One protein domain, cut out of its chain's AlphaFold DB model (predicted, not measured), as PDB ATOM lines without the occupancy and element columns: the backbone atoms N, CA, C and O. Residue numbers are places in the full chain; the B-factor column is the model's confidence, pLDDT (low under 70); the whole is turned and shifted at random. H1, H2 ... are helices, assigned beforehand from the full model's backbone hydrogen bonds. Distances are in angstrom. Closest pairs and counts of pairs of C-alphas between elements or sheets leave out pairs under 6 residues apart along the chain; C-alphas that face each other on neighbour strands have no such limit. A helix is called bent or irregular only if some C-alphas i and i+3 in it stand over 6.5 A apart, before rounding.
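AT A GLANCE: This is residues 43 to 128 of the 134 residues of an uncharacterized protein of Steinernema glaseri (UniProt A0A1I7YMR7). Three longer helices run back and forth, H2 packing on both H1 and H3, which stay apart, so that their centres make a triangle. Two short helices lie on H3's side of H2: H5 crosses residues 89 to 93 of H3, and H4 makes a near right angle with H5. The 86 printed residues hold five named helices, H1 to H5 in chain order, and no named strand; the class is all helix. The whole is compact, with a radius of gyration of the C-alphas of 12.1 A and spans of 36 by 27 by 23 A.

IN THESE COORDINATES: H2, residues 61 to 77, is 22.4 A long, with a kink of 30 degrees near residue 68; it is only just irregular, C-alphas 64 and 67 being 6.9 A apart. H1, residues 45 to 54, begins at C-alpha 45 (85.942, 136.235, 110.876) and is 14.1 A long. H3, residues 85 to 100, is 22.3 A long. H4 is residues 104 to 111; H5, residues 122 to 127, ends at C-alpha 127 (90.687, 152.917, 118.156).

HOW THE PARTS SIT: H2 and H1, a helical hairpin, touch at a shallow tilt of 9 degrees, the closest C-alphas being Cys 54 and Cys 62, 4.7 A apart. H2 and H3, also a hairpin, touch at 22 degrees, closest at C-alphas Val 76 and Lys 88, 5.4 A. H3 touches H5 at a steep tilt of 61 degrees, closest at C-alphas Ser 93 and Ala 126, 5.9 A. H3 and H4 only just touch, only at the corner, with 3 pairs of C-alphas within 8 A. H4 and H5 touch about perpendicular, at 89 degrees, closest at C-alphas Arg 111 and Gly 123, 4.5 A. Every O i to N i+4 pair is within hydrogen-bond range in H1, H3 and H4, against 11 of 13 in H2 and 0 of 2 in H5, where 2 of 3 O i to N i+3 pairs are.

THE WHOLE: The C-alphas farthest apart are those of Gly 59 and Lys 83, 36.8 A. The printed part has no cut and no long link. Residues 117 to 119, 123 and 126 to 128 have pLDDT under 70.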
ATOM      1  N   HIS A  43      84.377 128.730 112.968       86.12
ATOM      2  CA  HIS A  43      85.146 129.750 112.263       86.12
ATOM      3  C   HIS A  43      84.958 131.128 112.893       86.12
ATOM      4  O   HIS A  43      83.876 131.467 113.373       86.12
ATOM      5  N   SER A  44      86.019 131.932 112.872       90.38
ATOM      6  CA  SER A  44      86.001 133.319 113.328       90.38
ATOM      7  C   SER A  44      86.461 134.228 112.207       90.38
ATOM      8  O   SER A  44      87.562 134.068 111.679       90.38
ATOM      9  N   ILE A  45      85.641 135.233 111.902       89.56
ATOM     10  CA  ILE A  45      85.942 136.235 110.876       89.56
ATOM     11  C   ILE A  45      87.280 136.918 111.167       89.56
ATOM     12  O   ILE A  45      88.067 137.130 110.242       89.56
ATOM     13  N   LEU A  46      87.556 137.244 112.435       90.56
ATOM     14  CA  LEU A  46      88.825 137.838 112.843       90.56
ATOM     15  C   LEU A  46      89.999 136.919 112.502       90.56
ATOM     16  O   LEU A  46      90.905 137.329 111.783       90.56
ATOM     17  N   VAL A  47      89.964 135.678 112.986       94.31
ATOM     18  CA  VAL A  47      91.062 134.710 112.836       94.31
ATOM     19  C   VAL A  47      91.310 134.386 111.363       94.31
ATOM     20  O   VAL A  47      92.451 134.428 110.901       94.31
ATOM     21  N   ASP A  48      90.246 134.159 110.596       93.00
ATOM     22  CA  ASP A  48      90.341 133.882 109.164       93.00
ATOM     23  C   ASP A  48      90.919 135.083 108.398       93.00
ATOM     24  O   ASP A  48      91.773 134.922 107.520       93.00
ATOM     25  N   SER A  49      90.511 136.305 108.762       92.06
ATOM     26  CA  SER A  49      91.052 137.536 108.171       92.06
ATOM     27  C   SER A  49      92.528 137.732 108.508       92.06
ATOM     28  O   SER A  49      93.302 138.126 107.637       92.06
ATOM     29  N   LEU A  50      92.943 137.419 109.737       93.81
ATOM     30  CA  LEU A  50      94.339 137.492 110.167       93.81
ATOM     31  C   LEU A  50      95.225 136.531 109.365       93.81
ATOM     32  O   LEU A  50      96.256 136.949 108.831       93.81
ATOM     33  N   TYR A  51      94.804 135.270 109.219       95.00
ATOM     34  CA  TYR A  51      95.536 134.274 108.428       95.00
ATOM     35  C   TYR A  51      95.570 134.608 106.937       95.00
ATOM     36  O   TYR A  51      96.574 134.359 106.266       95.00
ATOM     37  N   ALA A  52      94.484 135.151 106.387       93.06
ATOM     38  CA  ALA A  52      94.456 135.593 104.997       93.06
ATOM     39  C   ALA A  52      95.358 136.819 104.783       93.06
ATOM     40  O   ALA A  52      96.131 136.858 103.825       93.06
ATOM     41  N   GLY A  53      95.279 137.796 105.685       91.69
ATOM     42  CA  GLY A  53      95.991 139.064 105.602       91.69
ATOM     43  C   GLY A  53      97.496 138.929 105.803       91.69
ATOM     44  O   GLY A  53      98.256 139.534 105.048       91.69
ATOM     45  N   CYS A  54      97.950 138.095 106.748       94.00
ATOM     46  CA  CYS A  54      99.384 137.988 107.020       94.00
ATOM     47  C   CYS A  54     100.181 137.429 105.848       94.00
ATOM     48  O   CYS A  54     101.353 137.758 105.705       94.00
ATOM     49  N   LYS A  55      99.555 136.657 104.948       94.19
ATOM     50  CA  LYS A  55     100.205 136.131 103.733       94.19
ATOM     51  C   LYS A  55     100.689 137.229 102.786       94.19
ATOM     52  O   LYS A  55     101.487 136.952 101.897       94.19
ATOM     53  N   LEU A  56     100.194 138.454 102.960       92.56
ATOM     54  CA  LEU A  56     100.621 139.631 102.210       92.56
ATOM     55  C   LEU A  56     101.803 140.354 102.872       92.56
ATOM     56  O   LEU A  56     102.340 141.293 102.287       92.56
ATOM     57  N   PHE A  57     102.210 139.946 104.077       93.06
ATOM     58  CA  PHE A  57     103.354 140.535 104.760       93.06
ATOM     59  C   PHE A  57     104.653 140.143 104.042       93.06
ATOM     60  O   PHE A  57     104.793 139.007 103.580       93.06
ATOM     61  N   PRO A  58     105.628 141.059 103.945       91.44
ATOM     62  CA  PRO A  58     106.892 140.780 103.279       91.44
ATOM     63  C   PRO A  58     107.735 139.748 104.046       91.44
ATOM     64  O   PRO A  58     107.754 139.712 105.279       91.44
ATOM     65  N   GLY A  59     108.493 138.937 103.302       91.25
ATOM     66  CA  GLY A  59     109.448 137.975 103.862       91.25
ATOM     67  C   GLY A  59     108.787 136.934 104.772       91.25
ATOM     68  O   GLY A  59     107.806 136.303 104.392       91.25
ATOM     69  N   ASN A  60     109.332 136.762 105.980       90.50
ATOM     70  CA  ASN A  60     108.819 135.818 106.981       90.50
ATOM     71  C   ASN A  60     107.717 136.415 107.877       90.50
ATOM     72  O   ASN A  60     107.324 135.785 108.855       90.50
ATOM     73  N   GLY A  61     107.190 137.604 107.554       90.69
ATOM     74  CA  GLY A  61     106.287 138.342 108.442       90.69
ATOM     75  C   GLY A  61     105.031 137.572 108.864       90.69
ATOM     76  O   GLY A  61     104.589 137.719 110.001       90.69
ATOM     77  N   CYS A  62     104.474 136.725 107.989       94.19
ATOM     78  CA  CYS A  62     103.329 135.872 108.332       94.19
ATOM     79  C   CYS A  62     103.728 134.768 109.315       94.19
ATOM     80  O   CYS A  62     103.068 134.610 110.333       94.19
ATOM     81  N   ALA A  63     104.843 134.067 109.073       96.06
ATOM     82  CA  ALA A  63     105.327 133.009 109.962       96.06
ATOM     83  C   ALA A  63     105.628 133.538 111.376       96.06
ATOM     84  O   ALA A  63     105.324 132.871 112.362       96.06
ATOM     85  N   ASP A  64     106.151 134.764 111.475       95.69
ATOM     86  CA  ASP A  64     106.382 135.438 112.756       95.69
ATOM     87  C   ASP A  64     105.072 135.822 113.468       95.69
ATOM     88  O   ASP A  64     105.031 135.909 114.696       95.69
ATOM     89  N   PHE A  65     103.995 136.064 112.714       96.25
ATOM     90  CA  PHE A  65     102.703 136.495 113.248       96.25
ATOM     91  C   PHE A  65     101.752 135.332 113.564       96.25
ATOM     92  O   PHE A  65     100.947 135.437 114.486       96.25
ATOM     93  N   GLU A  66     101.856 134.196 112.870       96.81
ATOM     94  CA  GLU A  66     100.997 133.019 113.072       96.81
ATOM     95  C   GLU A  66     100.859 132.557 114.539       96.81
ATOM     96  O   GLU A  66      99.737 132.225 114.939       96.81
ATOM     97  N   PRO A  67     101.917 132.546 115.380       97.81
ATOM     98  CA  PRO A  67     101.775 132.219 116.800       97.81
ATOM     99  C   PRO A  67     100.848 133.184 117.552       97.81
ATOM    100  O   PRO A  67     100.111 132.762 118.440       97.81
ATOM    101  N   PHE A  68     100.845 134.466 117.178       97.31
ATOM    102  CA  PHE A  68      99.962 135.475 117.761       97.31
ATOM    103  C   PHE A  68      98.526 135.309 117.266       97.31
ATOM    104  O   PHE A  68      97.603 135.462 118.057       97.31
ATOM    105  N   ILE A  69      98.319 134.914 116.004       96.56
ATOM    106  CA  ILE A  69      96.978 134.595 115.484       96.56
ATOM    107  C   ILE A  69      96.352 133.437 116.278       96.56
ATOM    108  O   ILE A  69      95.190 133.525 116.669       96.56
ATOM    109  N   LYS A  70      97.127 132.387 116.587       97.25
ATOM    110  CA  LYS A  70      96.659 131.271 117.434       97.25
ATOM    111  C   LYS A  70      96.282 131.734 118.839       97.25
ATOM    112  O   LYS A  70      95.212 131.390 119.328       97.25
ATOM    113  N   ARG A  71      97.125 132.566 119.461       97.56
ATOM    114  CA  ARG A  71      96.825 133.168 120.769       97.56
ATOM    115  C   ARG A  71      95.572 134.039 120.729       97.56
ATOM    116  O   ARG A  71      94.787 133.989 121.661       97.56
ATOM    117  N   ILE A  72      95.344 134.798 119.658       95.88
ATOM    118  CA  ILE A  72      94.110 135.579 119.487       95.88
ATOM    119  C   ILE A  72      92.886 134.653 119.439       95.88
ATOM    120  O   ILE A  72      91.890 134.930 120.106       95.88
ATOM    121  N   ASP A  73      92.947 133.539 118.705       96.06
ATOM    122  CA  ASP A  73      91.838 132.579 118.663       96.06
ATOM    123  C   ASP A  73      91.531 132.010 120.062       96.06
ATOM    124  O   ASP A  73      90.394 132.054 120.528       96.06
ATOM    125  N   GLU A  74      92.555 131.545 120.777       96.88
ATOM    126  CA  GLU A  74      92.401 130.900 122.086       96.88
ATOM    127  C   GLU A  74      92.034 131.881 123.208       96.88
ATOM    128  O   GLU A  74      91.151 131.606 124.024       96.88
ATOM    129  N   GLU A  75      92.710 133.028 123.262       96.56
ATOM    130  CA  GLU A  75      92.657 133.953 124.393       96.56
ATOM    131  C   GLU A  75      91.630 135.076 124.218       96.56
ATOM    132  O   GLU A  75      91.250 135.686 125.219       96.56
ATOM    133  N   VAL A  76      91.162 135.337 122.992       94.19
ATOM    134  CA  VAL A  76      90.167 136.384 122.697       94.19
ATOM    135  C   VAL A  76      88.855 135.779 122.215       94.19
ATOM    136  O   VAL A  76      87.808 135.994 122.824       94.19
ATOM    137  N   VAL A  77      88.895 135.024 121.116       93.88
ATOM    138  CA  VAL A  77      87.680 134.584 120.414       93.88
ATOM    139  C   VAL A  77      86.998 133.431 121.147       93.88
ATOM    140  O   VAL A  77      85.802 133.496 121.441       93.88
ATOM    141  N   ARG A  78      87.753 132.378 121.468       95.00
ATOM    142  CA  ARG A  78      87.262 131.168 122.147       95.00
ATOM    143  C   ARG A  78      87.314 131.271 123.667       95.00
ATOM    144  O   ARG A  78      86.856 130.359 124.359       95.00
ATOM    145  N   ASN A  79      87.849 132.365 124.205       94.12
ATOM    146  CA  ASN A  79      87.989 132.545 125.641       94.12
ATOM    147  C   ASN A  79      86.636 132.818 126.302       94.12
ATOM    148  O   ASN A  79      86.142 133.944 126.342       94.12
ATOM    149  N   GLY A  80      86.061 131.772 126.895       91.06
ATOM    150  CA  GLY A  80      84.787 131.850 127.605       91.06
ATOM    151  C   GLY A  80      84.791 132.749 128.846       91.06
ATOM    152  O   GLY A  80      83.712 132.984 129.392       91.06
ATOM    153  N   ASN A  81      85.946 133.248 129.302       94.44
ATOM    154  CA  ASN A  81      86.041 134.160 130.445       94.44
ATOM    155  C   ASN A  81      85.859 135.636 130.057       94.44
ATOM    156  O   ASN A  81      85.488 136.423 130.922       94.44
ATOM    157  N   LEU A  82      86.074 136.007 128.788       92.25
ATOM    158  CA  LEU A  82      85.842 137.371 128.301       92.25
ATOM    159  C   LEU A  82      84.379 137.502 127.875       92.25
ATOM    160  O   LEU A  82      83.958 136.917 126.871       92.25
ATOM    161  N   LYS A  83      83.581 138.202 128.687       86.81
ATOM    162  CA  LYS A  83      82.128 138.323 128.486       86.81
ATOM    163  C   LYS A  83      81.754 139.564 127.694       86.81
ATOM    164  O   LYS A  83      80.853 139.475 126.864       86.81
ATOM    165  N   GLU A  84      82.461 140.662 127.924       87.75
ATOM    166  CA  GLU A  84      82.204 141.934 127.266       87.75
ATOM    167  C   GLU A  84      83.071 142.082 126.014       87.75
ATOM    168  O   GLU A  84      84.225 141.643 125.975       87.75
ATOM    169  N   ASP A  85      82.535 142.739 124.987       84.19
ATOM    170  CA  ASP A  85      83.293 143.013 123.763       84.19
ATOM    171  C   ASP A  85      84.508 143.906 124.042       84.19
ATOM    172  O   ASP A  85      85.555 143.718 123.427       84.19
ATOM    173  N   GLN A  86      84.410 144.819 125.015       83.69
ATOM    174  CA  GLN A  86      85.545 145.642 125.439       83.69
ATOM    175  C   GLN A  86      86.702 144.786 125.969       83.69
ATOM    176  O   GLN A  86      87.835 144.996 125.551       83.69
ATOM    177  N   ASP A  87      86.432 143.782 126.809       89.00
ATOM    178  CA  ASP A  87      87.484 142.912 127.352       89.00
ATOM    179  C   ASP A  87      88.219 142.162 126.227       89.00
ATOM    180  O   ASP A  87      89.428 141.925 126.286       89.00
ATOM    181  N   LYS A  88      87.486 141.796 125.169       90.25
ATOM    182  CA  LYS A  88      88.050 141.162 123.972       90.25
ATOM    183  C   LYS A  88      88.889 142.133 123.149       90.25
ATOM    184  O   LYS A  88      89.960 141.743 122.684       90.25
ATOM    185  N   ILE A  89      88.438 143.377 122.978       86.69
ATOM    186  CA  ILE A  89      89.200 144.438 122.298       86.69
ATOM    187  C   ILE A  89      90.499 144.725 123.053       86.69
ATOM    188  O   ILE A  89      91.557 144.802 122.426       86.69
ATOM    189  N   ASP A  90      90.431 144.833 124.378       87.94
ATOM    190  CA  ASP A  90      91.591 145.096 125.228       87.94
ATOM    191  C   ASP A  90      92.591 143.943 125.121       87.94
ATOM    192  O   ASP A  90      93.764 144.160 124.806       87.94
ATOM    193  N   ARG A  91      92.119 142.692 125.250       93.19
ATOM    194  CA  ARG A  91      92.998 141.523 125.128       93.19
ATOM    195  C   ARG A  91      93.604 141.387 123.734       93.19
ATOM    196  O   ARG A  91      94.781 141.053 123.610       93.19
ATOM    197  N   LEU A  92      92.822 141.637 122.685       92.00
ATOM    198  CA  LEU A  92      93.325 141.657 121.313       92.00
ATOM    199  C   LEU A  92      94.417 142.721 121.152       92.00
ATOM    200  O   LEU A  92      95.471 142.434 120.587       92.00
ATOM    201  N   SER A  93      94.176 143.928 121.664       88.88
ATOM    202  CA  SER A  93      95.116 145.046 121.578       88.88
ATOM    203  C   SER A  93      96.439 144.722 122.269       88.88
ATOM    204  O   SER A  93      97.491 144.957 121.676       88.88
ATOM    205  N   ASP A  94      96.404 144.097 123.449       91.75
ATOM    206  CA  ASP A  94      97.606 143.637 124.155       91.75
ATOM    207  C   ASP A  94      98.449 142.679 123.300       91.75
ATOM    208  O   ASP A  94      99.659 142.865 123.155       91.75
ATOM    209  N   ILE A  95      97.814 141.667 122.695       94.62
ATOM    210  CA  ILE A  95      98.512 140.662 121.879       94.62
ATOM    211  C   ILE A  95      99.117 141.307 120.621       94.62
ATOM    212  O   ILE A  95     100.245 140.992 120.235       94.62
ATOM    213  N   LEU A  96      98.391 142.227 119.979       92.06
ATOM    214  CA  LEU A  96      98.886 142.943 118.800       92.06
ATOM    215  C   LEU A  96     100.056 143.873 119.150       92.06
ATOM    216  O   LEU A  96     101.034 143.917 118.403       92.06
ATOM    217  N   LEU A  97      99.996 144.583 120.280       89.75
ATOM    218  CA  LEU A  97     101.098 145.423 120.761       89.75
ATOM    219  C   LEU A  97     102.341 144.591 121.103       89.75
ATOM    220  O   LEU A  97     103.454 145.014 120.786       89.75
ATOM    221  N   GLU A  98     102.162 143.398 121.677       93.94
ATOM    222  CA  GLU A  98     103.251 142.449 121.936       93.94
ATOM    223  C   GLU A  98     103.938 142.009 120.632       93.94
ATOM    224  O   GLU A  98     105.168 142.012 120.549       93.94
ATOM    225  N   TYR A  99     103.164 141.694 119.588       93.44
ATOM    226  CA  TYR A  99     103.712 141.361 118.269       93.44
ATOM    227  C   TYR A  99     104.484 142.533 117.643       93.44
ATOM    228  O   TYR A  99     105.586 142.335 117.113       93.44
ATOM    229  N   ILE A 100     103.914 143.743 117.700       91.88
ATOM    230  CA  ILE A 100     104.528 144.961 117.149       91.88
ATOM    231  C   ILE A 100     105.864 145.240 117.839       91.88
ATOM    232  O   ILE A 100     106.863 145.490 117.163       91.88
ATOM    233  N   GLY A 101     105.891 145.212 119.174       91.31
ATOM    234  CA  GLY A 101     107.062 145.593 119.958       91.31
ATOM    235  C   GLY A 101     107.610 146.961 119.529       91.31
ATOM    236  O   GLY A 101     106.900 147.966 119.530       91.31
ATOM    237  N   HIS A 102     108.882 146.993 119.125       88.12
ATOM    238  CA  HIS A 102     109.562 148.191 118.614       88.12
ATOM    239  C   HIS A 102     109.769 148.177 117.086       88.12
ATOM    240  O   HIS A 102     110.596 148.931 116.578       88.12
ATOM    241  N   ASP A 103     109.056 147.319 116.351       88.81
ATOM    242  CA  ASP A 103     109.204 147.159 114.903       88.81
ATOM    243  C   ASP A 103     108.112 147.938 114.149       88.81
ATOM    244  O   ASP A 103     106.934 147.563 114.122       88.81
ATOM    245  N   ASP A 104     108.514 149.040 113.514       88.88
ATOM    246  CA  ASP A 104     107.608 149.878 112.725       88.88
ATOM    247  C   ASP A 104     107.053 149.140 111.493       88.88
ATOM    248  O   ASP A 104     105.901 149.358 111.123       88.88
ATOM    249  N   SER A 105     107.799 148.188 110.918       89.69
ATOM    250  CA  SER A 105     107.324 147.393 109.776       89.69
ATOM    251  C   SER A 105     106.169 146.483 110.185       89.69
ATOM    252  O   SER A 105     105.191 146.343 109.451       89.69
ATOM    253  N   ARG A 106     106.236 145.887 111.383       90.94
ATOM    254  CA  ARG A 106     105.127 145.090 111.941       90.94
ATOM    255  C   ARG A 106     103.898 145.945 112.205       90.94
ATOM    256  O   ARG A 106     102.782 145.515 111.913       90.94
ATOM    257  N   ARG A 107     104.098 147.165 112.714       88.81
ATOM    258  CA  ARG A 107     103.011 148.129 112.924       88.81
ATOM    259  C   ARG A 107     102.313 148.476 111.612       88.81
ATOM    260  O   ARG A 107     101.085 148.455 111.562       88.81
ATOM    261  N   ASP A 108     103.075 148.762 110.562       87.12
ATOM    262  CA  ASP A 108     102.530 149.137 109.256       87.12
ATOM    263  C   ASP A 108     101.833 147.958 108.560       87.12
ATOM    264  O   ASP A 108     100.734 148.122 108.023       87.12
ATOM    265  N   ASN A 109     102.402 146.753 108.659       89.19
ATOM    266  CA  ASN A 109     101.772 145.516 108.188       89.19
ATOM    267  C   ASN A 109     100.400 145.296 108.839       89.19
ATOM    268  O   ASN A 109      99.419 145.021 108.145       89.19
ATOM    269  N   LEU A 110     100.311 145.459 110.164       87.88
ATOM    270  CA  LEU A 110      99.038 145.348 110.869       87.88
ATOM    271  C   LEU A 110      98.076 146.468 110.487       87.88
ATOM    272  O   LEU A 110      96.919 146.186 110.208       87.88
ATOM    273  N   ARG A 111      98.518 147.726 110.404       82.75
ATOM    274  CA  ARG A 111      97.635 148.842 110.019       82.75
ATOM    275  C   ARG A 111      96.928 148.609 108.685       82.75
ATOM    276  O   ARG A 111      95.778 149.009 108.555       82.75
ATOM    277  N   GLY A 112      97.581 147.952 107.727       80.81
ATOM    278  CA  GLY A 112      97.004 147.640 106.416       80.81
ATOM    279  C   GLY A 112      96.142 146.372 106.349       80.81
ATOM    280  O   GLY A 112      95.533 146.116 105.306       80.81
ATOM    281  N   LEU A 113      96.083 145.560 107.411       88.06
ATOM    282  CA  LEU A 113      95.386 144.273 107.386       88.06
ATOM    283  C   LEU A 113      93.869 144.474 107.456       88.06
ATOM    284  O   LEU A 113      93.343 145.025 108.420       88.06
ATOM    285  N   LYS A 114      93.158 144.003 106.428       86.19
ATOM    286  CA  LYS A 114      91.698 144.128 106.294       86.19
ATOM    287  C   LYS A 114      90.950 142.994 106.994       86.19
ATOM    288  O   LYS A 114      91.377 141.845 106.925       86.19
ATOM    289  N   ILE A 115      89.799 143.315 107.582       83.75
ATOM    290  CA  ILE A 115      88.839 142.341 108.116       83.75
ATOM    291  C   ILE A 115      87.757 142.067 107.060       83.75
ATOM    292  O   ILE A 115      87.128 142.987 106.532       83.75
ATOM    293  N   ASN A 116      87.551 140.791 106.731       72.50
ATOM    294  CA  ASN A 116      86.830 140.336 105.533       72.50
ATOM    295  C   ASN A 116      85.287 140.353 105.631       72.50
ATOM    296  O   ASN A 116      84.617 139.679 104.855       72.50
ATOM    297  N   ASN A 117      84.704 141.148 106.527       69.06
ATOM    298  CA  ASN A 117      83.252 141.368 106.650       69.06
ATOM    299  C   ASN A 117      82.827 142.809 106.306       69.06
ATOM    300  O   ASN A 117      81.711 143.215 106.609       69.06
ATOM    301  N   GLY A 118      83.718 143.597 105.698       62.69
ATOM    302  CA  GLY A 118      83.443 145.005 105.388       62.69
ATOM    303  C   GLY A 118      83.599 145.947 106.584       62.69
ATOM    304  O   GLY A 118      83.242 147.114 106.472       62.69
ATOM    305  N   TRP A 119      84.153 145.464 107.700       68.88
ATOM    306  CA  TRP A 119      84.355 146.255 108.911       68.88
ATOM    307  C   TRP A 119      85.460 147.313 108.783       68.88
ATOM    308  O   TRP A 119      85.320 148.408 109.324       68.88
ATOM    309  N   GLY A 120      86.537 147.003 108.054       77.75
ATOM    310  CA  GLY A 120      87.669 147.911 107.869       77.75
ATOM    311  C   GLY A 120      89.030 147.234 108.043       77.75
ATOM    312  O   GLY A 120      89.245 146.128 107.544       77.75
ATOM    313  N   MET A 121      89.966 147.905 108.711       82.00
ATOM    314  CA  MET A 121      91.346 147.474 108.954       82.00
ATOM    315  C   MET A 121      91.581 147.192 110.434       82.00
ATOM    316  O   MET A 121      91.169 147.986 111.264       82.00
ATOM    317  N   ILE A 122      92.333 146.152 110.795       79.81
ATOM    318  CA  ILE A 122      92.590 145.781 112.199       79.81
ATOM    319  C   ILE A 122      93.180 146.916 113.051       79.81
ATOM    320  O   ILE A 122      92.894 146.997 114.240       79.81
ATOM    321  N   GLY A 123      93.936 147.842 112.447       68.75
ATOM    322  CA  GLY A 123      94.429 149.039 113.138       68.75
ATOM    323  C   GLY A 123      93.315 149.940 113.690       68.75
ATOM    324  O   GLY A 123      93.551 150.670 114.648       68.75
ATOM    325  N   GLN A 124      92.106 149.855 113.132       73.81
ATOM    326  CA  GLN A 124      90.919 150.568 113.603       73.81
ATOM    327  C   GLN A 124      90.328 149.934 114.876       73.81
ATOM    328  O   GLN A 124      89.584 150.607 115.587       73.81
ATOM    329  N   LEU A 125      90.624 148.655 115.185       70.88
ATOM    330  CA  LEU A 125      90.022 147.969 116.347       70.88
ATOM    331  C   LEU A 125      90.541 148.560 117.650       70.88
ATOM    332  O   LEU A 125      89.765 148.797 118.568       70.88
ATOM    333  N   ALA A 126      91.832 148.881 117.689       62.22
ATOM    334  CA  ALA A 126      92.460 149.539 118.830       62.22
ATOM    335  C   ALA A 126      91.957 150.982 119.047       62.22
ATOM    336  O   ALA A 126      92.148 151.543 120.121       62.22
ATOM    337  N   SER A 127      91.325 151.597 118.037       63.16
ATOM    338  CA  SER A 127      90.687 152.917 118.156       63.16
ATOM    339  C   SER A 127      89.196 152.852 118.497       63.16
ATOM    340  O   SER A 127      88.576 153.901 118.671       63.16
ATOM    341  N   CYS A 128      88.607 151.654 118.603       64.25
ATOM    342  CA  CYS A 128      87.221 151.526 119.024       64.25
ATOM    343  C   CYS A 128      87.076 151.789 120.521       64.25
ATOM    344  O   CYS A 128      87.595 151.053 121.354       64.25
TER     345      CYS A 128